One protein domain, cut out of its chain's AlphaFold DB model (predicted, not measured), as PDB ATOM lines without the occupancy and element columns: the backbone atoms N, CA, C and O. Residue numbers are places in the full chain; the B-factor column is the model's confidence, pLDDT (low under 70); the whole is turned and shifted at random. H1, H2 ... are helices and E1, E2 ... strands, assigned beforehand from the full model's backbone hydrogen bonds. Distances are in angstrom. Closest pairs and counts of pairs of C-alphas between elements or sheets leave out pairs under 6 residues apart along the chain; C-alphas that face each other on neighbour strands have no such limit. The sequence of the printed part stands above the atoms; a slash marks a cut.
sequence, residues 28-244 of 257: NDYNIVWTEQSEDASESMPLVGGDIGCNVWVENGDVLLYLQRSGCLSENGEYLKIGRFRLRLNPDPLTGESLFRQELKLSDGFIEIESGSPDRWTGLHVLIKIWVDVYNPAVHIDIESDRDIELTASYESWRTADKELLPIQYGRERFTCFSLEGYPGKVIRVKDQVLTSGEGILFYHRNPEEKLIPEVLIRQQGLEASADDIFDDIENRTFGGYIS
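This is residues 28 to 244 of the 257 residues of the protein "DUF5703_N domain-containing protein" of Bacteroidales bacterium (UniProt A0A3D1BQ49). Two five-stranded sheets, E1 E6 E7 E8 E9 and E2 E3 E4 E5 E10, lie face to face as a sandwich, their strands nearly aligned at 10 degrees. Beyond one end of it, a small sheet, E11 E12 E13, is partly face to face with the second sheet, and long links with three short helices, H1, H2 and H3, make the far end. The printed part has 217 residues; E1 to E10 come first, then H1, E11, E12, H2, H3 and E13, and each sheet is antiparallel. The class is mostly strand, with under half of the residues, 107, in named elements. The whole is loose, with a radius of gyration of the C-alphas of 21.2 A, and elongated, spanning 75 by 38 by 34 A.

In the first sheet, E1, residues 32 to 34, is an edge strand antiparallel to E6, residues 99 to 105, with N 34 and O 102 2.8 A apart. E6 begins a meander, each strand the antiparallel neighbour of the one before, with E7, 110 to 116, E8, 125 to 132, and E9, 139 to 145; N 113 and O 128 of the hairpin E7 and E8 are 2.8 A apart. Another meander joins E2, residues 45 to 49, E3, 52 to 59, E4, 62 to 69, and E5, 83 to 90; N 55 and O 66 are 3.0 A apart. E10, residues 150 to 156, is E5's antiparallel neighbour, with N 86 and O 154 3.0 A apart. These two sheets are twisted; the closest C-alphas of E2 and E8, those of Gly 49 and Val 132, are 4.9 A apart. H1, residues 173 to 180, is close to but not clearly touching H2, residues 215 to 221, with C-alphas 179 and 217 7.8 A apart. E12, residues 200 to 206, lies between E11, 193 to 197, and E13, 238 to 243; N 195 and O 202 are 2.9 A apart, N 241 and O 203 2.8 A. H3 is residues 224 to 229. Each O i to N i+4 pair is within hydrogen-bond range in H2, but 0 of 4 in H1 and 0 of 2 in H3, where 2 of 5 and 2 of 3 O i to N i+3 pairs are.

E1 begins at C-alpha 32, (-42.640, 15.489, -48.042). E8 is 23.9 A long, E5 23.3 A and E12 19.1 A. E13 ends at C-alpha 243, (-22.408, 32.936, -40.800).

The C-alphas farthest apart, of Trp 121 and Ala 225, are 76.4 A apart. The printed part has no cut. The links E4 to E5, E10 to H1 and H1 to E11 are long. The mean pLDDT of the printed part is 94.3; residue 97 is under 70.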
ATOM      1  N   ASN A  28     -46.932  12.361 -39.781       92.50
ATOM      2  CA  ASN A  28     -45.702  11.787 -40.333       92.50
ATOM      3  C   ASN A  28     -45.917  11.052 -41.664       92.50
ATOM      4  O   ASN A  28     -44.995  10.990 -42.470       92.50
ATOM      5  N   ASP A  29     -47.126  10.543 -41.925       92.75
ATOM      6  CA  ASP A  29     -47.459   9.895 -43.200       92.75
ATOM      7  C   ASP A  29     -47.547  10.907 -44.360       92.75
ATOM      8  O   ASP A  29     -47.626  10.519 -45.524       92.75
ATOM      9  N   TYR A  30     -47.531  12.207 -44.041       95.56
ATOM     10  CA  TYR A  30     -47.584  13.318 -44.990       95.56
ATOM     11  C   TYR A  30     -46.265  14.083 -45.110       95.56
ATOM     12  O   TYR A  30     -46.232  15.103 -45.799       95.56
ATOM     13  N   ASN A  31     -45.191  13.629 -44.456       97.31
ATOM     14  CA  ASN A  31     -43.876  14.223 -44.660       97.31
ATOM     15  C   ASN A  31     -43.531  14.225 -46.154       97.31
ATOM     16  O   ASN A  31     -43.740  13.239 -46.864       97.31
ATOM     17  N   ILE A  32     -43.007  15.350 -46.634       96.69
ATOM     18  CA  ILE A  32     -42.640  15.489 -48.042       96.69
ATOM     19  C   ILE A  32     -41.212  14.984 -48.207       96.69
ATOM     20  O   ILE A  32     -40.332  15.386 -47.448       96.69
ATOM     21  N   VAL A  33     -40.991  14.104 -49.182       97.88
ATOM     22  CA  VAL A  33     -39.724  13.391 -49.363       97.88
ATOM     23  C   VAL A  33     -39.249  13.516 -50.804       97.88
ATOM     24  O   VAL A  33     -39.995  13.224 -51.735       97.88
ATOM     25  N   TRP A  34     -37.982  13.875 -50.956       97.75
ATOM     26  CA  TRP A  34     -37.208  13.773 -52.180       97.75
ATOM     27  C   TRP A  34     -36.240  12.606 -52.025       97.75
ATOM     28  O   TRP A  34     -35.517  12.514 -51.031       97.75
ATOM     29  N   THR A  35     -36.243  11.699 -52.995       96.06
ATOM     30  CA  THR A  35     -35.302  10.567 -53.073       96.06
ATOM     31  C   THR A  35     -34.236  10.770 -54.142       96.06
ATOM     32  O   THR A  35     -33.365   9.927 -54.316       96.06
ATOM     33  N   GLU A  36     -34.305  11.893 -54.851       95.62
ATOM     34  CA  GLU A  36     -33.348  12.335 -55.857       95.62
ATOM     35  C   GLU A  36     -33.036  13.812 -55.601       95.62
ATOM     36  O   GLU A  36     -33.880  14.545 -55.075       95.62
ATOM     37  N   GLN A  37     -31.808  14.224 -55.918       96.56
ATOM     38  CA  GLN A  37     -31.407  15.626 -55.820       96.56
ATOM     39  C   GLN A  37     -32.186  16.476 -56.813       96.56
ATOM     40  O   GLN A  37     -32.603  15.993 -57.863       96.56
ATOM     41  N   SER A  38     -32.354  17.745 -56.468       97.50
ATOM     42  CA  SER A  38     -33.075  18.696 -57.295       97.50
ATOM     43  C   SER A  38     -32.294  19.055 -58.558       97.50
ATOM     44  O   SER A  38     -31.067  19.167 -58.522       97.50
ATOM     45  N   GLU A  39     -33.009  19.298 -59.657       96.44
ATOM     46  CA  GLU A  39     -32.425  19.855 -60.885       96.44
ATOM     47  C   GLU A  39     -32.014  21.319 -60.691       96.44
ATOM     48  O   GLU A  39     -30.959  21.745 -61.162       96.44
ATOM     49  N   ASP A  40     -32.857  22.085 -59.995       96.69
ATOM     50  CA  ASP A  40     -32.608  23.472 -59.629       96.69
ATOM     51  C   ASP A  40     -33.461  23.908 -58.421       96.69
ATOM     52  O   ASP A  40     -34.228  23.147 -57.824       96.69
ATOM     53  N   ALA A  41     -33.355  25.186 -58.054       95.94
ATOM     54  CA  ALA A  41     -34.058  25.743 -56.903       95.94
ATOM     55  C   ALA A  41     -35.600  25.736 -56.998       95.94
ATOM     56  O   ALA A  41     -36.265  26.017 -55.992       95.94
ATOM     57  N   SER A  42     -36.196  25.475 -58.164       96.75
ATOM     58  CA  SER A  42     -37.653  25.357 -58.312       96.75
ATOM     59  C   SER A  42     -38.223  24.142 -57.577       96.75
ATOM     60  O   SER A  42     -39.387  24.171 -57.180       96.75
ATOM     61  N   GLU A  43     -37.390  23.139 -57.301       97.62
ATOM     62  CA  GLU A  43     -37.748  21.930 -56.551       97.62
ATOM     63  C   GLU A  43     -37.399  22.030 -55.062       97.62
ATOM     64  O   GLU A  43     -37.487  21.048 -54.325       97.62
ATOM     65  N   SER A  44     -37.008  23.221 -54.602       97.94
ATOM     66  CA  SER A  44     -36.618  23.434 -53.215       97.94
ATOM     67  C   SER A  44     -37.751  23.204 -52.221       97.94
ATOM     68  O   SER A  44     -38.904  23.601 -52.407       97.94
ATOM     69  N   MET A  45     -37.379  22.608 -51.096       98.19
ATOM     70  CA  MET A  45     -38.257  22.364 -49.970       98.19
ATOM     71  C   MET A  45     -38.370  23.642 -49.120       98.19
ATOM     72  O   MET A  45     -37.346  24.230 -48.749       98.19
ATOM     73  N   PRO A  46     -39.590  24.112 -48.807       97.06
ATOM     74  CA  PRO A  46     -39.775  25.276 -47.956       97.06
ATOM     75  C   PRO A  46     -39.499  24.922 -46.493       97.06
ATOM     76  O   PRO A  46     -39.961  23.899 -45.988       97.06
ATOM     77  N   LEU A  47     -38.809  25.814 -45.791       97.69
ATOM     78  CA  LEU A  47     -38.568  25.732 -44.355       97.69
ATOM     79  C   LEU A  47     -38.788  27.113 -43.740       97.69
ATOM     80  O   LEU A  47     -38.256  28.100 -44.236       97.69
ATOM     81  N   VAL A  48     -39.590  27.206 -42.686       95.25
ATOM     82  CA  VAL A  48     -40.006  28.494 -42.113       95.25
ATOM     83  C   VAL A  48     -40.010  28.408 -40.594       95.25
ATOM     84  O   VAL A  48     -40.440  27.405 -40.031       95.25
ATOM     85  N   GLY A  49     -39.598  29.491 -39.941       94.19
ATOM     86  CA  GLY A  49     -39.747  29.698 -38.504       94.19
ATOM     87  C   GLY A  49     -39.814  31.189 -38.195       94.19
ATOM     88  O   GLY A  49     -38.994  31.970 -38.676       94.19
ATOM     89  N   GLY A  50     -40.823  31.606 -37.428       92.69
ATOM     90  CA  GLY A  50     -41.034  33.022 -37.119       92.69
ATOM     91  C   GLY A  50     -41.188  33.880 -38.381       92.69
ATOM     92  O   GLY A  50     -42.114  33.678 -39.165       92.69
ATOM     93  N   ASP A  51     -40.290  34.851 -38.561       93.62
ATOM     94  CA  ASP A  51     -40.271  35.771 -39.702       93.62
ATOM     95  C   ASP A  51     -39.215  35.428 -40.772       93.62
ATOM     96  O   ASP A  51     -39.063  36.194 -41.732       93.62
ATOM     97  N   ILE A  52     -38.529  34.287 -40.622       96.69
ATOM     98  CA  ILE A  52     -37.502  33.765 -41.528       96.69
ATOM     99  C   ILE A  52     -38.072  32.616 -42.365       96.69
ATOM    100  O   ILE A  52     -38.676  31.675 -41.850       96.69
ATOM    101  N   GLY A  53     -37.841  32.687 -43.673       96.25
ATOM    102  CA  GLY A  53     -38.173  31.644 -44.633       96.25
ATOM    103  C   GLY A  53     -36.956  31.229 -45.450       96.25
ATOM    104  O   GLY A  53     -36.164  32.067 -45.885       96.25
ATOM    105  N   CYS A  54     -36.847  29.931 -45.685       97.75
ATOM    106  CA  CYS A  54     -35.785  29.292 -46.433       97.75
ATOM    107  C   CYS A  54     -36.368  28.452 -47.573       97.75
ATOM    108  O   CYS A  54     -37.394  27.787 -47.422       97.75
ATOM    109  N   ASN A  55     -35.665  28.442 -48.699       98.12
ATOM    110  CA  ASN A  55     -35.797  27.419 -49.733       98.12
ATOM    111  C   ASN A  55     -34.556  26.541 -49.641       98.12
ATOM    112  O   ASN A  55     -33.473  27.076 -49.845       98.12
ATOM    113  N   VAL A  56     -34.696  25.252 -49.335       98.69
ATOM    114  CA  VAL A  56     -33.569  24.327 -49.135       98.69
ATOM    115  C   VAL A  56     -33.624  23.204 -50.163       98.69
ATOM    116  O   VAL A  56     -34.673  22.589 -50.356       98.69
ATOM    117  N   TRP A  57     -32.508  22.919 -50.819       98.44
ATOM    118  CA  TRP A  57     -32.400  21.820 -51.775       98.44
ATOM    119  C   TRP A  57     -30.982  21.266 -51.811       98.44
ATOM    120  O   TRP A  57     -30.047  21.905 -51.327       98.44
ATOM    121  N   VAL A  58     -30.831  20.076 -52.380       98.12
ATOM    122  CA  VAL A  58     -29.524  19.508 -52.708       98.12
ATOM    123  C   VAL A  58     -29.419  19.418 -54.217       98.12
ATOM    124  O   VAL A  58     -30.344  18.934 -54.863       98.12
ATOM    125  N   GLU A  59     -28.310  19.894 -54.766       96.31
ATOM    126  CA  GLU A  59     -28.055  19.951 -56.204       96.31
ATOM    127  C   GLU A  59     -26.575  19.657 -56.450       96.31
ATOM    128  O   GLU A  59     -25.701  20.343 -55.918       96.31
ATOM    129  N   ASN A  60     -26.287  18.646 -57.271       94.69
ATOM    130  CA  ASN A  60     -24.926  18.269 -57.663       94.69
ATOM    131  C   ASN A  60     -23.955  18.073 -56.476       94.69
ATOM    132  O   ASN A  60     -22.789  18.458 -56.563       94.69
ATOM    133  N   GLY A  61     -24.430  17.482 -55.375       95.25
ATOM    134  CA  GLY A  61     -23.640  17.233 -54.161       95.25
ATOM    135  C   GLY A  61     -23.592  18.392 -53.159       95.25
ATOM    136  O   GLY A  61     -23.176  18.210 -52.018       95.25
ATOM    137  N   ASP A  62     -24.073  19.579 -53.531       96.94
ATOM    138  CA  ASP A  62     -24.088  20.737 -52.643       96.94
ATOM    139  C   ASP A  62     -25.450  20.884 -51.952       96.94
ATOM    140  O   ASP A  62     -26.498  20.832 -52.600       96.94
ATOM    141  N   VAL A  63     -25.445  21.155 -50.645       98.31
ATOM    142  CA  VAL A  63     -26.653  21.612 -49.940       98.31
ATOM    143  C   VAL A  63     -26.766  23.118 -50.115       98.31
ATOM    144  O   VAL A  63     -25.858  23.871 -49.754       98.31
ATOM    145  N   LEU A  64     -27.890  23.572 -50.649       98.31
ATOM    146  CA  LEU A  64     -28.142  24.964 -50.976       98.31
ATOM    147  C   LEU A  64     -29.333  25.488 -50.185       98.31
ATOM    148  O   LEU A  64     -30.339  24.799 -50.003       98.31
ATOM    149  N   LEU A  65     -29.235  26.742 -49.742       97.56
ATOM    150  CA  LEU A  65     -30.388  27.461 -49.221       97.56
ATOM    151  C   LEU A  65     -30.472  28.890 -49.753       97.56
ATOM    152  O   LEU A  65     -29.471  29.598 -49.843       97.56
ATOM    153  N   TYR A  66     -31.682  29.349 -50.061       97.00
ATOM    154  CA  TYR A  66     -31.975  30.780 -50.113       97.00
ATOM    155  C   TYR A  66     -32.594  31.203 -48.798       97.00
ATOM    156  O   TYR A  66     -33.516  30.543 -48.328       97.00
ATOM    157  N   LEU A  67     -32.134  32.326 -48.257       95.69
ATOM    158  CA  LEU A  67     -32.671  32.896 -47.028       95.69
ATOM    159  C   LEU A  67     -33.495  34.144 -47.325       95.69
ATOM    160  O   LEU A  67     -33.104  34.985 -48.144       95.69
ATOM    161  N   GLN A  68     -34.602  34.291 -46.608       94.19
ATOM    162  CA  GLN A  68     -35.356  35.526 -46.547       94.19
ATOM    163  C   GLN A  68     -35.874  35.801 -45.145       94.19
ATOM    164  O   GLN A  68     -36.191  34.884 -44.394       94.19
ATOM    165  N   ARG A  69     -36.002  37.086 -44.818       94.62
ATOM    166  CA  ARG A  69     -36.686  37.557 -43.618       94.62
ATOM    167  C   ARG A  69     -37.674  38.660 -43.974       94.62
ATOM    168  O   ARG A  69     -37.418  39.477 -44.862       94.62
ATOM    169  N   SER A  70     -38.799  38.696 -43.271       92.38
ATOM    170  CA  SER A  70     -39.785  39.772 -43.405       92.38
ATOM    171  C   SER A  70     -39.142  41.146 -43.172       92.38
ATOM    172  O   SER A  70     -38.352  41.327 -42.247       92.38
ATOM    173  N   GLY A  71     -39.477  42.131 -44.008       91.56
ATOM    174  CA  GLY A  71     -38.988  43.509 -43.857       91.56
ATOM    175  C   GLY A  71     -37.632  43.825 -44.509       91.56
ATOM    176  O   GLY A  71     -37.153  44.952 -44.358       91.56
ATOM    177  N   CYS A  72     -37.037  42.887 -45.260       95.38
ATOM    178  CA  CYS A  72     -35.869  43.100 -46.132       95.38
ATOM    179  C   CYS A  72     -36.213  43.946 -47.376       95.38
ATOM    180  O   CYS A  72     -36.204  43.453 -48.507       95.38
ATOM    181  N   LEU A  73     -36.579  45.209 -47.143       95.31
ATOM    182  CA  LEU A  73     -36.965  46.179 -48.167       95.31
ATOM    183  C   LEU A  73     -35.784  47.066 -48.564       95.31
ATOM    184  O   LEU A  73     -35.188  47.724 -47.708       95.31
ATOM    185  N   SER A  74     -35.491  47.100 -49.862       96.19
ATOM    186  CA  SER A  74     -34.484  47.990 -50.438       96.19
ATOM    187  C   SER A  74     -34.926  49.451 -50.400       96.19
ATOM    188  O   SER A  74     -36.091  49.785 -50.167       96.19
ATOM    189  N   GLU A  75     -33.993  50.330 -50.715       96.62
ATOM    190  CA  GLU A  75     -34.175  51.760 -50.922       96.62
ATOM    191  C   GLU A  75     -35.095  52.116 -52.088       96.62
ATOM    192  O   GLU A  75     -35.456  53.275 -52.234       96.62
ATOM    193  N   ASN A  76     -35.471  51.135 -52.910       96.25
ATOM    194  CA  ASN A  76     -36.440  51.270 -53.996       96.25
ATOM    195  C   ASN A  76     -37.759  50.534 -53.694       96.25
ATOM    196  O   ASN A  76     -38.634  50.454 -54.559       96.25
ATOM    197  N   GLY A  77     -37.908  49.977 -52.487       93.75
ATOM    198  CA  GLY A  77     -39.079  49.207 -52.068       93.75
ATOM    199  C   GLY A  77     -39.107  47.773 -52.604       93.75
ATOM    200  O   GLY A  77     -40.157  47.134 -52.582       93.75
ATOM    201  N   GLU A  78     -37.979  47.250 -53.097       94.56
ATOM    202  CA  GLU A  78     -37.880  45.852 -53.526       94.56
ATOM    203  C   GLU A  78     -37.810  44.935 -52.308       94.56
ATOM    204  O   GLU A  78     -37.072  45.209 -51.362       94.56
ATOM    205  N   TYR A  79     -38.492  43.792 -52.358       93.69
ATOM    206  CA  TYR A  79     -38.305  42.745 -51.358       93.69
ATOM    207  C   TYR A  79     -37.130  41.849 -51.760       93.69
ATOM    208  O   TYR A  79     -37.263  40.950 -52.595       93.69
ATOM    209  N   LEU A  80     -35.947  42.138 -51.216       94.44
ATOM    210  CA  LEU A  80     -34.703  41.495 -51.636       94.44
ATOM    211  C   LEU A  80     -34.472  40.195 -50.877       94.44
ATOM    212  O   LEU A  80     -34.453  40.216 -49.650       94.44
ATOM    213  N   LYS A  81     -34.203  39.099 -51.606       93.44
ATOM    214  CA  LYS A  81     -33.620  37.875 -51.028       93.44
ATOM    215  C   LYS A  81     -32.295  38.204 -50.353       93.44
ATOM    216  O   LYS A  81     -31.453  38.841 -50.992       93.44
ATOM    217  N   ILE A  82     -32.091  37.721 -49.130       95.25
ATOM    218  CA  ILE A  82     -30.872  37.975 -48.354       95.25
ATOM    219  C   ILE A  82     -29.645  37.416 -49.083       95.25
ATOM    220  O   ILE A  82     -28.704  38.160 -49.312       95.25
ATOM    221  N   GLY A  83     -29.688  36.170 -49.553       94.06
ATOM    222  CA  GLY A  83     -28.601  35.573 -50.335       94.06
ATOM    223  C   GLY A  83     -28.775  34.070 -50.523       94.06
ATOM    224  O   GLY A  83     -29.781  33.504 -50.073       94.06
ATOM    225  N   ARG A  84     -27.807  33.440 -51.199       95.81
ATOM    226  CA  ARG A  84     -27.681  31.979 -51.294       95.81
ATOM    227  C   ARG A  84     -26.552  31.507 -50.389       95.81
ATOM    228  O   ARG A  84     -25.517  32.160 -50.296       95.81
ATOM    229  N   PHE A  85     -26.755  30.372 -49.743       97.06
ATOM    230  CA  PHE A  85     -25.754  29.708 -48.924       97.06
ATOM    231  C   PHE A  85     -25.515  28.334 -49.527       97.06
ATOM    232  O   PHE A  85     -26.463  27.697 -49.991       97.06
ATOM    233  N   ARG A  86     -24.259  27.899 -49.526       97.31
ATOM    234  CA  ARG A  86     -23.836  26.611 -50.071       97.31
ATOM    235  C   ARG A  86     -22.996  25.885 -49.040       97.31
ATOM    236  O   ARG A  86     -22.049  26.469 -48.518       97.31
ATOM    237  N   LEU A  87     -23.326  24.629 -48.782       97.38
ATOM    238  CA  LEU A  87     -22.513  23.724 -47.987       97.38
ATOM    239  C   LEU A  87     -21.969  22.626 -48.884       97.38
ATOM    240  O   LEU A  87     -22.724  22.008 -49.635       97.38
ATOM    241  N   ARG A  88     -20.673  22.371 -48.752       96.25
ATOM    242  CA  ARG A  88     -19.987  21.259 -49.398       96.25
ATOM    243  C   ARG A  88     -19.250  20.440 -48.359       96.25
ATOM    244  O   ARG A  88     -18.553  21.007 -47.514       96.25
ATOM    245  N   LEU A  89     -19.399  19.127 -48.452       95.56
ATOM    246  CA  LEU A  89     -18.720  18.166 -47.595       95.56
ATOM    247  C   LEU A  89     -17.573  17.511 -48.361       95.56
ATOM    248  O   LEU A  89     -17.674  17.283 -49.564       95.56
ATOM    249  N   ASN A  90     -16.481  17.214 -47.668       94.19
ATOM    250  CA  ASN A  90     -15.355  16.482 -48.229       94.19
ATOM    251  C   ASN A  90     -14.824  15.456 -47.207       94.19
ATOM    252  O   ASN A  90     -14.385  15.868 -46.136       94.19
ATOM    253  N   PRO A  91     -14.803  14.146 -47.510       92.56
ATOM    254  CA  PRO A  91     -15.370  13.515 -48.704       92.56
ATOM    255  C   PRO A  91     -16.879  13.770 -48.843       92.56
ATOM    256  O   PRO A  91     -17.573  13.941 -47.846       92.56
ATOM    257  N   ASP A  92     -17.365  13.830 -50.083       91.38
ATOM    258  CA  ASP A  92     -18.751  14.197 -50.383       91.38
ATOM    259  C   ASP A  92     -19.666  12.951 -50.408       91.38
ATOM    260  O   ASP A  92     -19.550  12.137 -51.330       91.38
ATOM    261  N   PRO A  93     -20.575  12.771 -49.428       90.06
ATOM    262  CA  PRO A  93     -21.516  11.651 -49.413       90.06
ATOM    263  C   PRO A  93     -22.669  11.836 -50.409       90.06
ATOM    264  O   PRO A  93     -23.342  10.868 -50.748       90.06
ATOM    265  N   LEU A  94     -22.909  13.061 -50.884       90.81
ATOM    266  CA  LEU A  94     -24.024  13.434 -51.752       90.81
ATOM    267  C   LEU A  94     -23.664  13.265 -53.238       90.81
ATOM    268  O   LEU A  94     -24.394  13.726 -54.104       90.81
ATOM    269  N   THR A  95     -22.562  12.595 -53.575       85.50
ATOM    270  CA  THR A  95     -22.190  12.321 -54.971       85.50
ATOM    271  C   THR A  95     -21.999  10.827 -55.227       85.50
ATOM    272  O   THR A  95     -21.712  10.045 -54.322       85.50
ATOM    273  N   GLY A  96     -22.150  10.418 -56.490       77.00
ATOM    274  CA  GLY A  96     -21.968   9.028 -56.917       77.00
ATOM    275  C   GLY A  96     -23.160   8.117 -56.607       77.00
ATOM    276  O   GLY A  96     -24.306   8.556 -56.588       77.00
ATOM    277  N   GLU A  97     -22.891   6.822 -56.411       69.50
ATOM    278  CA  GLU A  97     -23.899   5.836 -55.999       69.50
ATOM    279  C   GLU A  97     -24.155   5.950 -54.489       69.50
ATOM    280  O   GLU A  97     -23.736   5.093 -53.707       69.50
ATOM    281  N   SER A  98     -24.803   7.034 -54.062       74.31
ATOM    282  CA  SER A  98     -25.261   7.199 -52.685       74.31
ATOM    283  C   SER A  98     -26.770   7.011 -52.576       74.31
ATOM    284  O   SER A  98     -27.542   7.281 -53.497       74.31
ATOM    285  N   LEU A  99     -27.207   6.494 -51.431       88.75
ATOM    286  CA  LEU A  99     -28.594   6.626 -51.014       88.75
ATOM    287  C   LEU A  99     -28.792   8.097 -50.657       88.75
ATOM    288  O   LEU A  99     -28.024   8.632 -49.859       88.75
ATOM    289  N   PHE A 100     -29.784   8.744 -51.258       95.44
ATOM    290  CA  PHE A 100     -30.137  10.129 -50.972       95.44
ATOM    291  C   PHE A 100     -31.580  10.205 -50.499       95.44
ATOM    292  O   PHE A 100     -32.479   9.574 -51.067       95.44
ATOM    293  N   ARG A 101     -31.802  10.997 -49.453       97.44
ATOM    294  CA  ARG A 101     -33.138  11.295 -48.967       97.44
ATOM    295  C   ARG A 101     -33.174  12.663 -48.305       97.44
ATOM    296  O   ARG A 101     -32.521  12.865 -47.292       97.44
ATOM    297  N   GLN A 102     -33.989  13.568 -48.830       98.44
ATOM    298  CA  GLN A 102     -34.304  14.849 -48.202       98.44
ATOM    299  C   GLN A 102     -35.779  14.843 -47.783       98.44
ATOM    300  O   GLN A 102     -36.665  14.670 -48.615       98.44
ATOM    301  N   GLU A 103     -36.065  15.023 -46.496       98.44
ATOM    302  CA  GLU A 103     -37.415  14.958 -45.928       98.44
ATOM    303  C   GLU A 103     -37.765  16.195 -45.094       98.44
ATOM    304  O   GLU A 103     -37.004  16.600 -44.219       98.44
ATOM    305  N   LEU A 104     -38.970  16.736 -45.304       98.31
ATOM    306  CA  LEU A 104     -39.583  17.725 -44.421       98.31
ATOM    307  C   LEU A 104     -40.328  16.997 -43.302       98.31
ATOM    308  O   LEU A 104     -41.395  16.424 -43.537       98.31
ATOM    309  N   LYS A 105     -39.799  17.051 -42.079       97.69
ATOM    310  CA  LYS A 105     -40.445  16.490 -40.888       97.69
ATOM    311  C   LYS A 105     -41.541  17.444 -40.421       97.69
ATOM    312  O   LYS A 105     -41.280  18.373 -39.660       97.69
ATOM    313  N   LEU A 106     -42.777  17.234 -40.872       95.69
ATOM    314  CA  LEU A 106     -43.881  18.173 -40.636       95.69
ATOM    315  C   LEU A 106     -44.229  18.346 -39.156       95.69
ATOM    316  O   LEU A 106     -44.576  19.447 -38.739       95.69
ATOM    317  N   SER A 107     -44.154  17.267 -38.371       94.38
ATOM    318  CA  SER A 107     -44.475  17.312 -36.939       94.38
ATOM    319  C   SER A 107     -43.483  18.156 -36.141       94.38
ATOM    320  O   SER A 107     -43.885  18.839 -35.201       94.38
ATOM    321  N   ASP A 108     -42.207  18.107 -36.517       94.31
ATOM    322  CA  ASP A 108     -41.117  18.704 -35.744       94.31
ATOM    323  C   ASP A 108     -40.596  20.017 -36.354       94.31
ATOM    324  O   ASP A 108     -39.948  20.800 -35.667       94.31
ATOM    325  N   GLY A 109     -40.901  20.292 -37.627       95.44
ATOM    326  CA  GLY A 109     -40.597  21.566 -38.283       95.44
ATOM    327  C   GLY A 109     -39.146  21.720 -38.744       95.44
ATOM    328  O   GLY A 109     -38.601  22.820 -38.675       95.44
ATOM    329  N   PHE A 110     -38.515  20.646 -39.225       98.19
ATOM    330  CA  PHE A 110     -37.151  20.688 -39.761       98.19
ATOM    331  C   PHE A 110     -37.000  19.866 -41.041       98.19
ATOM    332  O   PHE A 110     -37.825  19.002 -41.350       98.19
ATOM    333  N   ILE A 111     -35.934  20.146 -41.785       98.75
ATOM    334  CA  ILE A 111     -35.511  19.355 -42.939       98.75
ATOM    335  C   ILE A 111     -34.403  18.409 -42.498       98.75
ATOM    336  O   ILE A 111     -33.439  18.836 -41.866       98.75
ATOM    337  N   GLU A 112     -34.541  17.140 -42.855       98.69
ATOM    338  CA  GLU A 112     -33.528  16.107 -42.673       98.69
ATOM    339  C   GLU A 112     -33.003  15.676 -44.041       98.69
ATOM    340  O   GLU A 112     -33.783  15.261 -44.897       98.69
ATOM    341  N   ILE A 113     -31.694  15.778 -44.255       98.50
ATOM    342  CA  ILE A 113     -31.015  15.239 -45.434       98.50
ATOM    343  C   ILE A 113     -30.131  14.097 -44.953       98.50
ATOM    344  O   ILE A 113     -29.205  14.301 -44.172       98.50
ATOM    345  N   GLU A 114     -30.418  12.898 -45.428       96.88
ATOM    346  CA  GLU A 114     -29.628  11.706 -45.169       96.88
ATOM    347  C   GLU A 114     -28.940  11.284 -46.461       96.88
ATOM    348  O   GLU A 114     -29.566  11.194 -47.526       96.88
ATOM    349  N   SER A 115     -27.643  11.005 -46.362       93.44
ATOM    350  CA  SER A 115     -26.936  10.332 -47.435       93.44
ATOM    351  C   SER A 115     -25.940   9.304 -46.927       93.44
ATOM    352  O   SER A 115     -25.352   9.448 -45.856       93.44
ATOM    353  N   GLY A 116     -25.788   8.222 -47.684       84.38
ATOM    354  CA  GLY A 116     -24.960   7.096 -47.286       84.38
ATOM    355  C   GLY A 116     -24.562   6.208 -48.450       84.38
ATOM    356  O   GLY A 116     -25.338   6.009 -49.384       84.38
ATOM    357  N   SER A 117     -23.372   5.617 -48.384       80.44
ATOM    358  CA  SER A 117     -22.998   4.584 -49.354       80.44
ATOM    359  C   SER A 117     -23.770   3.281 -49.099       80.44
ATOM    360  O   SER A 117     -23.992   2.905 -47.943       80.44
ATOM    361  N   PRO A 118     -24.114   2.517 -50.151       75.50
ATOM    362  CA  PRO A 118     -24.584   1.142 -50.008       75.50
ATOM    363  C   PRO A 118     -23.562   0.223 -49.315       75.50
ATOM    364  O   PRO A 118     -23.949  -0.762 -48.678       75.50
ATOM    365  N   ASP A 119     -22.262   0.523 -49.428       79.44
ATOM    366  CA  ASP A 119     -21.207  -0.219 -48.740       79.44
ATOM    367  C   ASP A 119     -21.057   0.268 -47.295       79.44
ATOM    368  O   ASP A 119     -20.430   1.284 -47.019       79.44
ATOM    369  N   ARG A 120     -21.568  -0.517 -46.346       70.94
ATOM    370  CA  ARG A 120     -21.508  -0.203 -44.909       70.94
ATOM    371  C   ARG A 120     -20.101  -0.208 -44.302       70.94
ATOM    372  O   ARG A 120     -19.941   0.233 -43.170       70.94
ATOM    373  N   TRP A 121     -19.096  -0.760 -44.984       71.81
ATOM    374  CA  TRP A 121     -17.730  -0.862 -44.457       71.81
ATOM    375  C   TRP A 121     -16.826   0.254 -44.960       71.81
ATOM    376  O   TRP A 121     -15.942   0.708 -44.234       71.81
ATOM    377  N   THR A 122     -17.031   0.711 -46.193       71.56
ATOM    378  CA  THR A 122     -16.219   1.778 -46.800       71.56
ATOM    379  C   THR A 122     -16.981   3.087 -46.986       71.56
ATOM    380  O   THR A 122     -16.344   4.123 -47.166       71.56
ATOM    381  N   GLY A 123     -18.302   3.047 -46.834       78.75
ATOM    382  CA  GLY A 123     -19.216   4.165 -46.966       78.75
ATOM    383  C   GLY A 123     -19.076   5.241 -45.912       78.75
ATOM    384  O   GLY A 123     -18.826   4.955 -44.744       78.75
ATOM    385  N   LEU A 124     -19.270   6.475 -46.361       89.31
ATOM    386  CA  LEU A 124     -19.541   7.629 -45.520       89.31
ATOM    387  C   LEU A 124     -21.057   7.740 -45.340       89.31
ATOM    388  O   LEU A 124     -21.781   7.689 -46.337       89.31
ATOM    389  N   HIS A 125     -21.517   7.904 -44.103       92.88
ATOM    390  CA  HIS A 125     -22.900   8.236 -43.779       92.88
ATOM    391  C   HIS A 125     -22.957   9.618 -43.129       92.88
ATOM    392  O   HIS A 125     -22.179   9.923 -42.221       92.88
ATOM    393  N   VAL A 126     -23.879  10.455 -43.601       95.44
ATOM    394  CA  VAL A 126     -24.094  11.802 -43.068       95.44
ATOM    395  C   VAL A 126     -25.581  12.074 -42.905       95.44
ATOM    396  O   VAL A 126     -26.391  11.753 -43.778       95.44
ATOM    397  N   LEU A 127     -25.915  12.699 -41.780       97.81
ATOM    398  CA  LEU A 127     -27.230  13.228 -41.465       97.81
ATOM    399  C   LEU A 127     -27.113  14.738 -41.260       97.81
ATOM    400  O   LEU A 127     -26.355  15.195 -40.409       97.81
ATOM    401  N   ILE A 128     -27.873  15.511 -42.027       98.56
ATOM    402  CA  ILE A 128     -27.909  16.970 -41.946       98.56
ATOM    403  C   ILE A 128     -29.309  17.386 -41.506       98.56
ATOM    404  O   ILE A 128     -30.293  17.044 -42.164       98.56
ATOM    405  N   LYS A 129     -29.414  18.145 -40.417       98.75
ATOM    406  CA  LYS A 129     -30.675  18.725 -39.938       98.75
ATOM    407  C   LYS A 129     -30.643  20.230 -40.110       98.75
ATOM    408  O   LYS A 129     -29.699  20.882 -39.675       98.75
ATOM    409  N   ILE A 130     -31.689  20.786 -40.712       98.75
ATOM    410  CA  ILE A 130     -31.818  22.225 -40.949       98.75
ATOM    411  C   ILE A 130     -33.142  22.699 -40.365       98.75
ATOM    412  O   ILE A 130     -34.206  22.207 -40.747       98.75
ATOM    413  N   TRP A 131     -33.087  23.665 -39.453       98.56
ATOM    414  CA  TRP A 131     -34.276  24.260 -38.842       98.56
ATOM    415  C   TRP A 131     -34.097  25.756 -38.615       98.56
ATOM    416  O   TRP A 131     -32.988  26.288 -38.602       98.56
ATOM    417  N   VAL A 132     -35.220  26.439 -38.435       98.19
ATOM    418  CA  VAL A 132     -35.257  27.864 -38.114       98.19
ATOM    419  C   VAL A 132     -35.724  27.999 -36.673       98.19
ATOM    420  O   VAL A 132     -36.764  27.449 -36.303       98.19
ATOM    421  N   ASP A 133     -34.959  28.707 -35.849       95.88
ATOM    422  CA  ASP A 133     -35.377  29.028 -34.488       95.88
ATOM    423  C   ASP A 133     -36.510  30.070 -34.537       95.88
ATOM    424  O   ASP A 133     -36.449  31.072 -35.245       95.88
ATOM    425  N   VAL A 134     -37.597  29.807 -33.812       93.56
ATOM    426  CA  VAL A 134     -38.775  30.687 -33.773       93.56
ATOM    427  C   VAL A 134     -38.569  31.867 -32.815       93.56
ATOM    428  O   VAL A 134     -39.198  32.912 -32.974       93.56
ATOM    429  N   TYR A 135     -37.707  31.711 -31.811       93.44
ATOM    430  CA  TYR A 135     -37.469  32.701 -30.760       93.44
ATOM    431  C   TYR A 135     -36.209  33.529 -30.995       93.44
ATOM    432  O   TYR A 135     -36.119  34.650 -30.495       93.44
ATOM    433  N   ASN A 136     -35.259  33.003 -31.767       93.75
ATOM    434  CA  ASN A 136     -34.047  33.705 -32.170       93.75
ATOM    435  C   ASN A 136     -33.984  33.774 -33.699       93.75
ATOM    436  O   ASN A 136     -34.336  32.799 -34.351       93.75
ATOM    437  N   PRO A 137     -33.517  34.879 -34.307       92.56
ATOM    438  CA  PRO A 137     -33.441  35.014 -35.761       92.56
ATOM    439  C   PRO A 137     -32.254  34.217 -36.333       92.56
ATOM    440  O   PRO A 137     -31.300  34.791 -36.858       92.56
ATOM    441  N   ALA A 138     -32.291  32.894 -36.184       95.75
ATOM    442  CA  ALA A 138     -31.210  31.982 -36.519       95.75
ATOM    443  C   ALA A 138     -31.724  30.801 -37.347       95.75
ATOM    444  O   ALA A 138     -32.747  30.188 -37.042       95.75
ATOM    445  N   VAL A 139     -30.966  30.468 -38.389       98.00
ATOM    446  CA  VAL A 139     -31.085  29.196 -39.098       98.00
ATOM    447  C   VAL A 139     -29.960  28.312 -38.599       98.00
ATOM    448  O   VAL A 139     -28.796  28.710 -38.632       98.00
ATOM    449  N   HIS A 140     -30.314  27.132 -38.121       98.06
ATOM    450  CA  HIS A 140     -29.370  26.152 -37.624       98.06
ATOM    451  C   HIS A 140     -29.192  25.043 -38.646       98.06
ATOM    452  O   HIS A 140     -30.148  24.616 -39.296       98.06
ATOM    453  N   ILE A 141     -27.950  24.592 -38.763       98.38
ATOM    454  CA  ILE A 141     -27.555  23.457 -39.581       98.38
ATOM    455  C   ILE A 141     -26.691  22.587 -38.683       98.38
ATOM    456  O   ILE A 141     -25.654  23.041 -38.201       98.38
ATOM    457  N   ASP A 142     -27.151  21.371 -38.443       98.19
ATOM    458  CA  ASP A 142     -26.435  20.360 -37.677       98.19
ATOM    459  C   ASP A 142     -26.032  19.224 -38.610       98.19
ATOM    460  O   ASP A 142     -26.825  18.818 -39.462       98.19
ATOM    461  N   ILE A 143     -24.792  18.759 -38.490       97.69
ATOM    462  CA  ILE A 143     -24.197  17.766 -39.385       97.69
ATOM    463  C   ILE A 143     -23.577  16.673 -38.529       97.69
ATOM    464  O   ILE A 143     -22.583  16.888 -37.839       97.69
ATOM    465  N   GLU A 144     -24.155  15.484 -38.612       97.31
ATOM    466  CA  GLU A 144     -23.654  14.280 -37.967       97.31
ATOM    467  C   GLU A 144     -23.018  13.384 -39.035       97.31
ATOM    468  O   GLU A 144     -23.628  13.114 -40.070       97.31
ATOM    469  N   SER A 145     -21.800  12.899 -38.788       94.94
ATOM    470  CA  SER A 145     -21.120  11.946 -39.666       94.94
ATOM    471  C   SER A 145     -20.484  10.811 -38.873       94.94
ATOM    472  O   SER A 145     -20.064  10.991 -37.729       94.94
ATOM    473  N   ASP A 146     -20.411   9.631 -39.488       93.62
ATOM    474  CA  ASP A 146     -19.735   8.461 -38.930       93.62
ATOM    475  C   ASP A 146     -18.215   8.441 -39.184       93.62
ATOM    476  O   ASP A 146     -17.522   7.532 -38.714       93.62
ATOM    477  N   ARG A 147     -17.688   9.440 -39.906       91.88
ATOM    478  CA  ARG A 147     -16.261   9.621 -40.211       91.88
ATOM    479  C   ARG A 147     -15.877  11.098 -40.199       91.88
ATOM    480  O   ARG A 147     -16.729  11.980 -40.201       91.88
ATOM    481  N   ASP A 148     -14.572  11.350 -40.233       93.50
ATOM    482  CA  ASP A 148     -14.046  12.703 -40.370       93.50
ATOM    483  C   ASP A 148     -14.434  13.294 -41.733       93.50
ATOM    484  O   ASP A 148     -14.232  12.670 -42.782       93.50
ATOM    485  N   ILE A 149     -14.971  14.513 -41.696       94.00
ATOM    486  CA  ILE A 149     -15.372  15.301 -42.861       94.00
ATOM    487  C   ILE A 149     -14.896  16.746 -42.703       94.00
ATOM    488  O   ILE A 149     -14.820  17.285 -41.601       94.00
ATOM    489  N   GLU A 150     -14.614  17.388 -43.827       96.62
ATOM    490  CA  GLU A 150     -14.387  18.822 -43.931       96.62
ATOM    491  C   GLU A 150     -15.660  19.493 -44.457       96.62
ATOM    492  O   GLU A 150     -16.249  19.048 -45.444       96.62
ATOM    493  N   LEU A 151     -16.067  20.589 -43.815       96.50
ATOM    494  CA  LEU A 151     -17.186  21.422 -44.247       96.50
ATOM    495  C   LEU A 151     -16.661  22.717 -44.870       96.50
ATOM    496  O   LEU A 151     -15.914  23.465 -44.244       96.50
ATOM    497  N   THR A 152     -17.130  23.033 -46.074       96.56
ATOM    498  CA  THR A 152     -17.039  24.381 -46.646       96.56
ATOM    499  C   THR A 152     -18.423  25.014 -46.659       96.56
ATOM    500  O   THR A 152     -19.320  24.507 -47.329       96.56
ATOM    501  N   ALA A 153     -18.588  26.134 -45.951       96.31
ATOM    502  CA  ALA A 153     -19.803  26.942 -45.964       96.31
ATOM    503  C   ALA A 153     -19.547  28.280 -46.673       96.31
ATOM    504  O   ALA A 153     -18.691  29.060 -46.256       96.31
ATOM    505  N   SER A 154     -20.311  28.555 -47.729       96.00
ATOM    506  CA  SER A 154     -20.151  29.736 -48.580       96.00
ATOM    507  C   SER A 154     -21.401  30.608 -48.565       96.00
ATOM    508  O   SER A 154     -22.521  30.101 -48.606       96.00
ATOM    509  N   TYR A 155     -21.197  31.925 -48.570       96.31
ATOM    510  CA  TYR A 155     -22.230  32.918 -48.860       96.31
ATOM    511  C   TYR A 155     -22.063  33.443 -50.282       96.31
ATOM    512  O   TYR A 155     -20.971  33.855 -50.673       96.31
ATOM    513  N   GLU A 156     -23.155  33.488 -51.033       95.12
ATOM    514  CA  GLU A 156     -23.170  33.902 -52.428       95.12
ATOM    515  C   GLU A 156     -24.198  35.028 -52.628       95.12
ATOM    516  O   GLU A 156     -25.397  34.870 -52.372       95.12
ATOM    517  N   SER A 157     -23.722  36.180 -53.116       92.50
ATOM    518  CA  SER A 157     -24.560  37.317 -53.509       92.50
ATOM    519  C   SER A 157     -24.236  37.772 -54.928       92.50
ATOM    520  O   SER A 157     -23.081  37.891 -55.324       92.50
ATOM    521  N   TRP A 158     -25.291  38.082 -55.676       91.38
ATOM    522  CA  TRP A 158     -25.260  38.709 -56.999       91.38
ATOM    523  C   TRP A 158     -25.252  40.249 -56.974       91.38
ATOM    524  O   TRP A 158     -25.079  40.884 -58.014       91.38
ATOM    525  N   ARG A 159     -25.463  40.882 -55.812       94.50
ATOM    526  CA  ARG A 159     -25.535  42.348 -55.661       94.50
ATOM    527  C   ARG A 159     -24.171  42.890 -55.231       94.50
ATOM    528  O   ARG A 159     -24.039  43.459 -54.158       94.50
ATOM    529  N   THR A 160     -23.140  42.683 -56.048       94.12
ATOM    530  CA  THR A 160     -21.743  43.040 -55.715       94.12
ATOM    531  C   THR A 160     -21.336  44.452 -56.146       94.12
ATOM    532  O   THR A 160     -20.309  44.969 -55.703       94.12
ATOM    533  N   ALA A 161     -22.148  45.100 -56.982       96.88
ATOM    534  CA  ALA A 161     -21.960  46.469 -57.442       96.88
ATOM    535  C   ALA A 161     -23.307  47.191 -57.538       96.88
ATOM    536  O   ALA A 161     -24.345  46.557 -57.754       96.88
ATOM    537  N   ASP A 162     -23.266  48.513 -57.392       97.75
ATOM    538  CA  ASP A 162     -24.435  49.355 -57.601       97.75
ATOM    539  C   ASP A 162     -24.910  49.195 -59.048       97.75
ATOM    540  O   ASP A 162     -24.110  49.180 -59.991       97.75
ATOM    541  N   LYS A 163     -26.221  49.059 -59.230       96.06
ATOM    542  CA  LYS A 163     -26.835  48.792 -60.527       96.06
ATOM    543  C   LYS A 163     -27.934  49.801 -60.813       96.06
ATOM    544  O   LYS A 163     -28.879  49.931 -60.041       96.06
ATOM    545  N   GLU A 164     -27.854  50.459 -61.965       96.56
ATOM    546  CA  GLU A 164     -28.996  51.189 -62.515       96.56
ATOM    547  C   GLU A 164     -30.050  50.187 -62.998       96.56
ATOM    548  O   GLU A 164     -29.764  49.355 -63.858       96.56
ATOM    549  N   LEU A 165     -31.254  50.254 -62.432       96.19
ATOM    550  CA  LEU A 165     -32.403  49.465 -62.857       96.19
ATOM    551  C   LEU A 165     -33.049  50.145 -64.063       96.19
ATOM    552  O   LEU A 165     -33.607  51.248 -63.970       96.19
ATOM    553  N   LEU A 166     -32.975  49.482 -65.212       95.00
ATOM    554  CA  LEU A 166     -33.459  50.033 -66.470       95.00
ATOM    555  C   LEU A 166     -34.999  50.030 -66.555       95.00
ATOM    556  O   LEU A 166     -35.645  49.070 -66.120       95.00
ATOM    557  N   PRO A 167     -35.613  51.095 -67.108       92.12
ATOM    558  CA  PRO A 167     -37.060  51.168 -67.283       92.12
ATOM    559  C   PRO A 167     -37.544  50.239 -68.407       92.12
ATOM    560  O   PRO A 167     -36.750  49.741 -69.208       92.12
ATOM    561  N   ILE A 168     -38.868  50.060 -68.497       90.81
ATOM    562  CA  ILE A 168     -39.522  49.056 -69.355       90.81
ATOM    563  C   ILE A 168     -39.096  49.093 -70.834       90.81
ATOM    564  O   ILE A 168     -39.119  48.062 -71.502       90.81
ATOM    565  N   GLN A 169     -38.663  50.252 -71.349       90.44
ATOM    566  CA  GLN A 169     -38.202  50.394 -72.736       90.44
ATOM    567  C   GLN A 169     -36.898  49.633 -73.027       90.44
ATOM    568  O   GLN A 169     -36.618  49.339 -74.187       90.44
ATOM    569  N   TYR A 170     -36.114  49.312 -71.994       89.75
ATOM    570  CA  TYR A 170     -34.817  48.634 -72.099       89.75
ATOM    571  C   TYR A 170     -34.777  47.288 -71.354       89.75
ATOM    572  O   TYR A 170     -33.741  46.629 -71.335       89.75
ATOM    573  N   GLY A 171     -35.889  46.867 -70.746       87.38
ATOM    574  CA  GLY A 171     -36.002  45.625 -69.980       87.38
ATOM    575  C   GLY A 171     -36.960  45.764 -68.799       87.38
ATOM    576  O   GLY A 171     -37.425  46.852 -68.492       87.38
ATOM    577  N   ARG A 172     -37.270  44.666 -68.102       89.81
ATOM    578  CA  ARG A 172     -38.187  44.678 -66.941       89.81
ATOM    579  C   ARG A 172     -37.458  44.715 -65.595       89.81
ATOM    580  O   ARG A 172     -37.942  44.150 -64.621       89.81
ATOM    581  N   GLU A 173     -36.296  45.361 -65.527       93.38
ATOM    582  CA  GLU A 173     -35.474  45.364 -64.307       93.38
ATOM    583  C   GLU A 173     -36.159  46.071 -63.133       93.38
ATOM    584  O   GLU A 173     -35.986  45.656 -61.993       93.38
ATOM    585  N   ARG A 174     -36.995  47.081 -63.407       94.56
ATOM    586  CA  ARG A 174     -37.790  47.788 -62.388       94.56
ATOM    587  C   ARG A 174     -39.050  47.052 -61.928       94.56
ATOM    588  O   ARG A 174     -39.789  47.582 -61.105       94.56
ATOM    589  N   PHE A 175     -39.326  45.844 -62.428       91.94
ATOM    590  CA  PHE A 175     -40.515  45.088 -62.014       91.94
ATOM    591  C   PHE A 175     -40.514  44.774 -60.509       91.94
ATOM    592  O   PHE A 175     -41.575  44.690 -59.895       91.94
ATOM    593  N   THR A 176     -39.329  44.651 -59.902       90.25
ATOM    594  CA  THR A 176     -39.156  44.433 -58.459       90.25
ATOM    595  C   THR A 176     -39.432  45.683 -57.618       90.25
ATOM    596  O   THR A 176     -39.752  45.550 -56.442       90.25
ATOM    597  N   CYS A 177     -39.359  46.880 -58.208       93.38
ATOM    598  CA  CYS A 177     -39.656  48.174 -57.586       93.38
ATOM    599  C   CYS A 177     -40.833  48.848 -58.312       93.38
ATOM    600  O   CYS A 177     -40.703  49.926 -58.893       93.38
ATOM    601  N   PHE A 178     -41.987  48.174 -58.329       89.75
ATOM    602  CA  PHE A 178     -43.123  48.503 -59.202       89.75
ATOM    603  C   PHE A 178     -43.600  49.963 -59.106       89.75
ATOM    604  O   PHE A 178     -43.977  50.562 -60.112       89.75
ATOM    605  N   SER A 179     -43.522  50.578 -57.921       91.25
ATOM    606  CA  SER A 179     -43.878  51.988 -57.711       91.25
ATOM    607  C   SER A 179     -43.006  52.975 -58.504       91.25
ATOM    608  O   SER A 179     -43.439  54.094 -58.767       91.25
ATOM    609  N   LEU A 180     -41.810  52.558 -58.935       94.25
ATOM    610  CA  LEU A 180     -40.845  53.351 -59.698       94.25
ATOM    611  C   LEU A 180     -40.746  52.933 -61.180       94.25
ATOM    612  O   LEU A 180     -39.892  53.454 -61.905       94.25
ATOM    613  N   GLU A 181     -41.610  52.032 -61.674       92.06
ATOM    614  CA  GLU A 181     -41.576  51.561 -63.073       92.06
ATOM    615  C   GLU A 181     -41.665  52.735 -64.068       92.06
ATOM    616  O   GLU A 181     -40.895  52.800 -65.027       92.06
ATOM    617  N   GLY A 182     -42.552  53.698 -63.792       91.00
ATOM    618  CA  GLY A 182     -42.765  54.900 -64.605       91.00
ATOM    619  C   GLY A 182     -41.907  56.112 -64.225       91.00
ATOM    620  O   GLY A 182     -42.089  57.179 -64.812       91.00
ATOM    621  N   TYR A 183     -41.000  55.995 -63.248       93.94
ATOM    622  CA  TYR A 183     -40.176  57.126 -62.815       93.94
ATOM    623  C   TYR A 183     -39.219  57.560 -63.946       93.94
ATOM    624  O   TYR A 183     -38.429  56.741 -64.420       93.94
ATOM    625  N   PRO A 184     -39.241  58.830 -64.392       92.38
ATOM    626  CA  PRO A 184     -38.463  59.262 -65.558       92.38
ATOM    627  C   PRO A 184     -36.956  59.389 -65.285       92.38
ATOM    628  O   PRO A 184     -36.179  59.538 -66.227       92.38
ATOM    629  N   GLY A 185     -36.537  59.370 -64.017       93.62
ATOM    630  CA  GLY A 185     -35.134  59.453 -63.624       93.62
ATOM    631  C   GLY A 185     -34.447  58.090 -63.504       93.62
ATOM    632  O   GLY A 185     -35.002  57.033 -63.824       93.62
ATOM    633  N   LYS A 186     -33.207  58.131 -63.013       95.56
ATOM    634  CA  LYS A 186     -32.422  56.936 -62.702       95.56
ATOM    635  C   LYS A 186     -32.922  56.294 -61.415       95.56
ATOM    636  O   LYS A 186     -33.180  57.001 -60.449       95.56
ATOM    637  N   VAL A 187     -33.003  54.968 -61.408       97.12
ATOM    638  CA  VAL A 187     -33.276  54.162 -60.215       97.12
ATOM    639  C   VAL A 187     -32.031  53.323 -59.988       97.12
ATOM    640  O   VAL A 187     -31.687  52.516 -60.848       97.12
ATOM    641  N   ILE A 188     -31.317  53.568 -58.896       97.12
ATOM    642  CA  ILE A 188     -30.087  52.847 -58.563       97.12
ATOM    643  C   ILE A 188     -30.395  51.909 -57.408       97.12
ATOM    644  O   ILE A 188     -30.981  52.338 -56.420       97.12
ATOM    645  N   ARG A 189     -30.000  50.645 -57.549       96.75
ATOM    646  CA  ARG A 189     -29.939  49.684 -56.453       96.75
ATOM    647  C   ARG A 189     -28.500  49.560 -55.977       96.75
ATOM    648  O   ARG A 189     -27.635  49.205 -56.782       96.75
ATOM    649  N   VAL A 190     -28.247  49.819 -54.704       97.50
ATOM    650  CA  VAL A 190     -26.919  49.723 -54.098       97.50
ATOM    651  C   VAL A 190     -26.505  48.268 -53.895       97.50
ATOM    652  O   VAL A 190     -27.333  47.355 -53.797       97.50
ATOM    653  N   LYS A 191     -25.195  48.036 -53.860       97.62
ATOM    654  CA  LYS A 191     -24.618  46.721 -53.573       97.62
ATOM    655  C   LYS A 191     -24.829  46.282 -52.124       97.62
ATOM    656  O   LYS A 191     -24.941  47.097 -51.208       97.62
ATOM    657  N   ASP A 192     -24.751  44.976 -51.910       97.62
ATOM    658  CA  ASP A 192     -24.580  44.397 -50.584       97.62
ATOM    659  C   ASP A 192     -23.128  44.582 -50.105       97.62
ATOM    660  O   ASP A 192     -22.181  44.699 -50.889       97.62
ATOM    661  N   GLN A 193     -22.949  44.565 -48.790       97.12
ATOM    662  CA  GLN A 193     -21.657  44.473 -48.128       97.12
ATOM    663  C   GLN A 193     -21.427  43.028 -47.703       97.12
ATOM    664  O   GLN A 193     -22.292  42.421 -47.077       97.12
ATOM    665  N   VAL A 194     -20.253  42.489 -48.026       95.75
ATOM    666  CA  VAL A 194     -19.815  41.156 -47.605       95.75
ATOM    667  C   VAL A 194     -18.387  41.285 -47.113       95.75
ATOM    668  O   VAL A 194     -17.516  41.750 -47.848       95.75
ATOM    669  N   LEU A 195     -18.151  40.912 -45.861       94.62
ATOM    670  CA  LEU A 195     -16.833  40.977 -45.250       94.62
ATOM    671  C   LEU A 195     -16.616  39.822 -44.279       94.62
ATOM    672  O   LEU A 195     -17.540  39.335 -43.630       94.62
ATOM    673  N   THR A 196     -15.360  39.429 -44.131       93.69
ATOM    674  CA  THR A 196     -14.941  38.588 -43.014       93.69
ATOM    675  C   THR A 196     -14.971  39.411 -41.730       93.69
ATOM    676  O   THR A 196     -14.430  40.516 -41.680       93.69
ATOM    677  N   SER A 197     -15.595  38.879 -40.682       92.06
ATOM    678  CA  SER A 197     -15.630  39.500 -39.358       92.06
ATOM    679  C   SER A 197     -15.394  38.423 -38.308       92.06
ATOM    680  O   SER A 197     -16.154  37.464 -38.239       92.06
ATOM    681  N   GLY A 198     -14.321  38.547 -37.523       90.19
ATOM    682  CA  GLY A 198     -13.901  37.475 -36.618       90.19
ATOM    683  C   GLY A 198     -13.644  36.171 -37.378       90.19
ATOM    684  O   GLY A 198     -12.876  36.156 -38.338       90.19
ATOM    685  N   GLU A 199     -14.308  35.100 -36.952       90.94
ATOM    686  CA  GLU A 199     -14.198  33.757 -37.540       90.94
ATOM    687  C   GLU A 199     -15.289  33.463 -38.586       90.94
ATOM    688  O   GLU A 199     -15.392  32.347 -39.085       90.94
ATOM    689  N   GLY A 200     -16.105  34.457 -38.946       95.12
ATOM    690  CA  GLY A 200     -17.264  34.266 -39.812       95.12
ATOM    691  C   GLY A 200     -17.392  35.273 -40.948       95.12
ATOM    692  O   GLY A 200     -16.504  36.086 -41.229       95.12
ATOM    693  N   ILE A 201     -18.543  35.211 -41.616       96.12
ATOM    694  CA  ILE A 201     -18.891  36.058 -42.761       96.12
ATOM    695  C   ILE A 201     -20.054  36.953 -42.354       96.12
ATOM    696  O   ILE A 201     -21.158  36.466 -42.116       96.12
ATOM    697  N   LEU A 202     -19.819  38.263 -42.303       97.31
ATOM    698  CA  LEU A 202     -20.859  39.272 -42.138       97.31
ATOM    699  C   LEU A 202     -21.318  39.735 -43.522       97.31
ATOM    700  O   LEU A 202     -20.511  40.188 -44.336       97.31
ATOM    701  N   PHE A 203     -22.621  39.663 -43.767       97.12
ATOM    702  CA  PHE A 203     -23.234  40.118 -45.009       97.12
ATOM    703  C   PHE A 203     -24.471  40.952 -44.702       97.12
ATOM    704  O   PHE A 203     -25.278  40.592 -43.848       97.12
ATOM    705  N   TYR A 204     -24.638  42.077 -45.386       97.81
ATOM    706  CA  TYR A 204     -25.827  42.907 -45.228       97.81
ATOM    707  C   TYR A 204     -26.046  43.837 -46.413       97.81
ATOM    708  O   TYR A 204     -25.113  44.271 -47.081       97.81
ATOM    709  N   HIS A 205     -27.302  44.193 -46.623       98.06
ATOM    710  CA  HIS A 205     -27.714  45.317 -47.435       98.06
ATOM    711  C   HIS A 205     -27.925  46.536 -46.534       98.06
ATOM    712  O   HIS A 205     -28.432  46.413 -45.412       98.06
ATOM    713  N   ARG A 206     -27.530  47.713 -47.017       97.75
ATOM    714  CA  ARG A 206     -27.666  48.975 -46.294       97.75
ATOM    715  C   ARG A 206     -28.247  50.011 -47.239       97.75
ATOM    716  O   ARG A 206     -27.537  50.482 -48.122       97.75
ATOM    717  N   ASN A 207     -29.503  50.385 -47.017       98.06
ATOM    718  CA  ASN A 207     -30.129  51.449 -47.789       98.06
ATOM    719  C   ASN A 207     -29.317  52.746 -47.590       98.06
ATOM    720  O   ASN A 207     -28.912  53.030 -46.448       98.06
ATOM    721  N   PRO A 208     -29.051  53.518 -48.660       96.44
ATOM    722  CA  PRO A 208     -28.396  54.811 -48.554       96.44
ATOM    723  C   PRO A 208     -29.280  55.822 -47.813       96.44
ATOM    724  O   PRO A 208     -30.499  55.666 -47.706       96.44
ATOM    725  N   GLU A 209     -28.641  56.865 -47.291       93.88
ATOM    726  CA  GLU A 209     -29.322  58.036 -46.728       93.88
ATOM    727  C   GLU A 209     -30.067  58.795 -47.837       93.88
ATOM    728  O   GLU A 209     -31.274  59.016 -47.746       93.88
ATOM    729  N   GLU A 210     -29.368  59.087 -48.941       93.25
ATOM    730  CA  GLU A 210     -29.950  59.664 -50.153       93.25
ATOM    731  C   GLU A 210     -30.618  58.582 -51.015       93.25
ATOM    732  O   GLU A 210     -29.959  57.680 -51.538       93.25
ATOM    733  N   LYS A 211     -31.935  58.685 -51.191       94.25
ATOM    734  CA  LYS A 211     -32.780  57.724 -51.919       94.25
ATOM    735  C   LYS A 211     -33.990  58.432 -52.536       94.25
ATOM    736  O   LYS A 211     -34.217  59.611 -52.290       94.25
ATOM    737  N   LEU A 212     -34.732  57.733 -53.399       95.25
ATOM    738  CA  LEU A 212     -35.882  58.305 -54.120       95.25
ATOM    739  C   LEU A 212     -37.183  58.297 -53.315       95.25
ATOM    740  O   LEU A 212     -38.071  59.120 -53.551       95.25
ATOM    741  N   ILE A 213     -37.339  57.291 -52.463       94.12
ATOM    742  CA  ILE A 213     -38.532  57.081 -51.657       94.12
ATOM    743  C   ILE A 213     -38.210  57.421 -50.199       94.12
ATOM    744  O   ILE A 213     -37.131  57.049 -49.743       94.12
ATOM    745  N   PRO A 214     -39.127  58.078 -49.471       93.94
ATOM    746  CA  PRO A 214     -40.548  58.248 -49.799       93.94
ATOM    747  C   PRO A 214     -40.899  59.454 -50.694       93.94
ATOM    748  O   PRO A 214     -42.023  59.517 -51.194       93.94
ATOM    749  N   GLU A 215     -39.987  60.389 -50.955       93.94
ATOM    750  CA  GLU A 215     -40.277  61.716 -51.530       93.94
ATOM    751  C   GLU A 215     -40.991  61.656 -52.885       93.94
ATOM    752  O   GLU A 215     -41.952  62.395 -53.125       93.94
ATOM    753  N   VAL A 216     -40.547  60.764 -53.779       94.88
ATOM    754  CA  VAL A 216     -41.190  60.558 -55.087       94.88
ATOM    755  C   VAL A 216     -42.643  60.112 -54.920       94.88
ATOM    756  O   VAL A 216     -43.516  60.613 -55.631       94.88
ATOM    757  N   LEU A 217     -42.923  59.217 -53.969       94.62
ATOM    758  CA  LEU A 217     -44.272  58.693 -53.743       94.62
ATOM    759  C   LEU A 217     -45.172  59.735 -53.084       94.62
ATOM    760  O   LEU A 217     -46.316  59.885 -53.506       94.62
ATOM    761  N   ILE A 218     -44.655  60.501 -52.119       96.00
ATOM    762  CA  ILE A 218     -45.394  61.599 -51.476       96.00
ATOM    763  C   ILE A 218     -45.889  62.590 -52.533       96.00
ATOM    764  O   ILE A 218     -47.080  62.898 -52.582       96.00
ATOM    765  N   ARG A 219     -44.998  63.024 -53.435       95.62
ATOM    766  CA  ARG A 219     -45.355  63.928 -54.538       95.62
ATOM    767  C   ARG A 219     -46.341  63.289 -55.514       95.62
ATOM    768  O   ARG A 219     -47.285  63.933 -55.952       95.62
ATOM    769  N   GLN A 220     -46.135  62.022 -55.872       93.31
ATOM    770  CA  GLN A 220     -47.016  61.323 -56.809       93.31
ATOM    771  C   GLN A 220     -48.446  61.168 -56.268       93.31
ATOM    772  O   GLN A 220     -49.392  61.169 -57.052       93.31
ATOM    773  N   GLN A 221     -48.603  61.043 -54.948       94.88
ATOM    774  CA  GLN A 221     -49.901  60.908 -54.285       94.88
ATOM    775  C   GLN A 221     -50.521  62.253 -53.860       94.88
ATOM    776  O   GLN A 221     -51.645  62.260 -53.362       94.88
ATOM    777  N   GLY A 222     -49.832  63.385 -54.058       97.31
ATOM    778  CA  GLY A 222     -50.322  64.707 -53.646       97.31
ATOM    779  C   GLY A 222     -50.367  64.898 -52.123       97.31
ATOM    780  O   GLY A 222     -51.254  65.584 -51.611       97.31
ATOM    781  N   LEU A 223     -49.471  64.225 -51.393       97.44
ATOM    782  CA  LEU A 223     -49.433  64.190 -49.927       97.44
ATOM    783  C   LEU A 223     -48.396  65.147 -49.327       97.44
ATOM    784  O   LEU A 223     -48.045  65.017 -48.158       97.44
ATOM    785  N   GLU A 224     -47.900  66.121 -50.087       97.94
ATOM    786  CA  GLU A 224     -46.830  67.020 -49.639       97.94
ATOM    787  C   GLU A 224     -47.205  67.808 -48.377       97.94
ATOM    788  O   GLU A 224     -46.344  68.078 -47.546       97.94
ATOM    789  N   ALA A 225     -48.488  68.135 -48.198       97.94
ATOM    790  CA  ALA A 225     -48.982  68.826 -47.005       97.94
ATOM    791  C   ALA A 225     -48.891  67.987 -45.714       97.94
ATOM    792  O   ALA A 225     -48.959  68.555 -44.627       97.94
ATOM    793  N   SER A 226     -48.739  66.666 -45.836       96.75
ATOM    794  CA  SER A 226     -48.583  65.714 -44.730       96.75
ATOM    795  C   SER A 226     -47.232  64.996 -44.778       96.75
ATOM    796  O   SER A 226     -47.087  63.939 -44.171       96.75
ATOM    797  N   ALA A 227     -46.242  65.527 -45.507       95.44
ATOM    798  CA  ALA A 227     -44.943  64.872 -45.660       95.44
ATOM    799  C   ALA A 227     -44.268  64.597 -44.306       95.44
ATOM    800  O   ALA A 227     -43.746  63.507 -44.100       95.44
ATOM    801  N   ASP A 228     -44.368  65.543 -43.369       95.19
ATOM    802  CA  ASP A 228     -43.791  65.432 -42.023       95.19
ATOM    803  C   ASP A 228     -44.486  64.371 -41.140       95.19
ATOM    804  O   ASP A 228     -43.911  63.922 -40.150       95.19
ATOM    805  N   ASP A 229     -45.705  63.944 -41.496       95.56
ATOM    806  CA  ASP A 229     -46.450  62.888 -40.792       95.56
ATOM    807  C   ASP A 229     -46.126  61.480 -41.331       95.56
ATOM    808  O   ASP A 229     -46.538  60.471 -40.748       95.56
ATOM    809  N   ILE A 230     -45.420  61.386 -42.463       94.00
ATOM    810  CA  ILE A 230     -45.097  60.121 -43.125       94.00
ATOM    811  C   ILE A 230     -43.748  59.625 -42.610       94.00
ATOM    812  O   ILE A 230     -42.701  60.215 -42.861       94.00
ATOM    813  N   PHE A 231     -43.780  58.504 -41.894       92.00
ATOM    814  CA  PHE A 231     -42.575  57.880 -41.362       92.00
ATOM    815  C   PHE A 231     -41.759  57.208 -42.473       92.00
ATOM    816  O   PHE A 231     -42.253  56.310 -43.155       92.00
ATOM    817  N   ASP A 232     -40.500  57.623 -42.618       91.38
ATOM    818  CA  ASP A 232     -39.518  56.959 -43.469       91.38
ATOM    819  C   ASP A 232     -38.842  55.822 -42.698       91.38
ATOM    820  O   ASP A 232     -37.939  56.031 -41.888       91.38
ATOM    821  N   ASP A 233     -39.301  54.597 -42.939       90.31
ATOM    822  CA  ASP A 233     -38.749  53.405 -42.308       90.31
ATOM    823  C   ASP A 233     -37.645  52.741 -43.145       90.31
ATOM    824  O   ASP A 233     -37.041  51.760 -42.707       90.31
ATOM    825  N   ILE A 234     -37.366  53.229 -44.349       92.69
ATOM    826  CA  ILE A 234     -36.390  52.637 -45.271       92.69
ATOM    827  C   ILE A 234     -35.082  53.418 -45.311       92.69
ATOM    828  O   ILE A 234     -34.078  52.861 -45.762       92.69
ATOM    829  N   GLU A 235     -35.057  54.660 -44.823       93.88
ATOM    830  CA  GLU A 235     -33.812  55.392 -44.632       93.88
ATOM    831  C   GLU A 235     -32.903  54.588 -43.731       93.88
ATOM    832  O   GLU A 235     -33.287  54.100 -42.667       93.88
ATOM    833  N   ASN A 236     -31.664  54.452 -44.171       95.56
ATOM    834  CA  ASN A 236     -30.627  53.860 -43.370       95.56
ATOM    835  C   ASN A 236     -30.902  52.407 -42.895       95.56
ATOM    836  O   ASN A 236     -30.197  51.853 -42.040       95.56
ATOM    837  N   ARG A 237     -31.919  51.754 -43.465       96.25
ATOM    838  CA  ARG A 237     -32.321  50.400 -43.102       96.25
ATOM    839  C   ARG A 237     -31.197  49.423 -43.418       96.25
ATOM    840  O   ARG A 237     -30.605  49.451 -44.495       96.25
ATOM    841  N   THR A 238     -30.908  48.552 -42.455       97.12
ATOM    842  CA  THR A 238     -29.893  47.500 -42.577       97.12
ATOM    843  C   THR A 238     -30.548  46.148 -42.380       97.12
ATOM    844  O   THR A 238     -31.250  45.948 -41.389       97.12
ATOM    845  N   PHE A 239     -30.299  45.208 -43.282       97.06
ATOM    846  CA  PHE A 239     -30.720  43.820 -43.114       97.06
ATOM    847  C   PHE A 239     -29.682  42.877 -43.704       97.06
ATOM    848  O   PHE A 239     -29.017  43.197 -44.682       97.06
ATOM    849  N   GLY A 240     -29.529  41.710 -43.096       96.69
ATOM    850  CA  GLY A 240     -28.455  40.787 -43.418       96.69
ATOM    851  C   GLY A 240     -28.314  39.736 -42.334       96.69
ATOM    852  O   GLY A 240     -29.265  39.467 -41.601       96.69
ATOM    853  N   GLY A 241     -27.121  39.175 -42.212       96.44
ATOM    854  CA  GLY A 241     -26.822  38.166 -41.216       96.44
ATOM    855  C   GLY A 241     -25.331  37.912 -41.077       96.44
ATOM    856  O   GLY A 241     -24.485  38.605 -41.644       96.44
ATOM    857  N   TYR A 242     -25.030  36.898 -40.281       97.00
ATOM    858  CA  TYR A 242     -23.678  36.464 -39.992       97.00
ATOM    859  C   TYR A 242     -23.633  34.937 -40.042       97.00
ATOM    860  O   TYR A 242     -24.482  34.283 -39.438       97.00
ATOM    861  N   ILE A 243     -22.678  34.379 -40.784       96.25
ATOM    862  CA  ILE A 243     -22.408  32.936 -40.800       96.25
ATOM    863  C   ILE A 243     -21.257  32.650 -39.852       96.25
ATOM    864  O   ILE A 243     -20.205  33.284 -39.941       96.25
ATOM    865  N   SER A 244     -21.445  31.644 -39.009       96.00
ATOM    866  CA  SER A 244     -20.424  31.075 -38.136       96.00
ATOM    867  C   SER A 244     -20.739  29.615 -37.849       96.00
ATOM    868  O   SER A 244     -21.894  29.204 -37.946       96.00
TER     869      SER A 244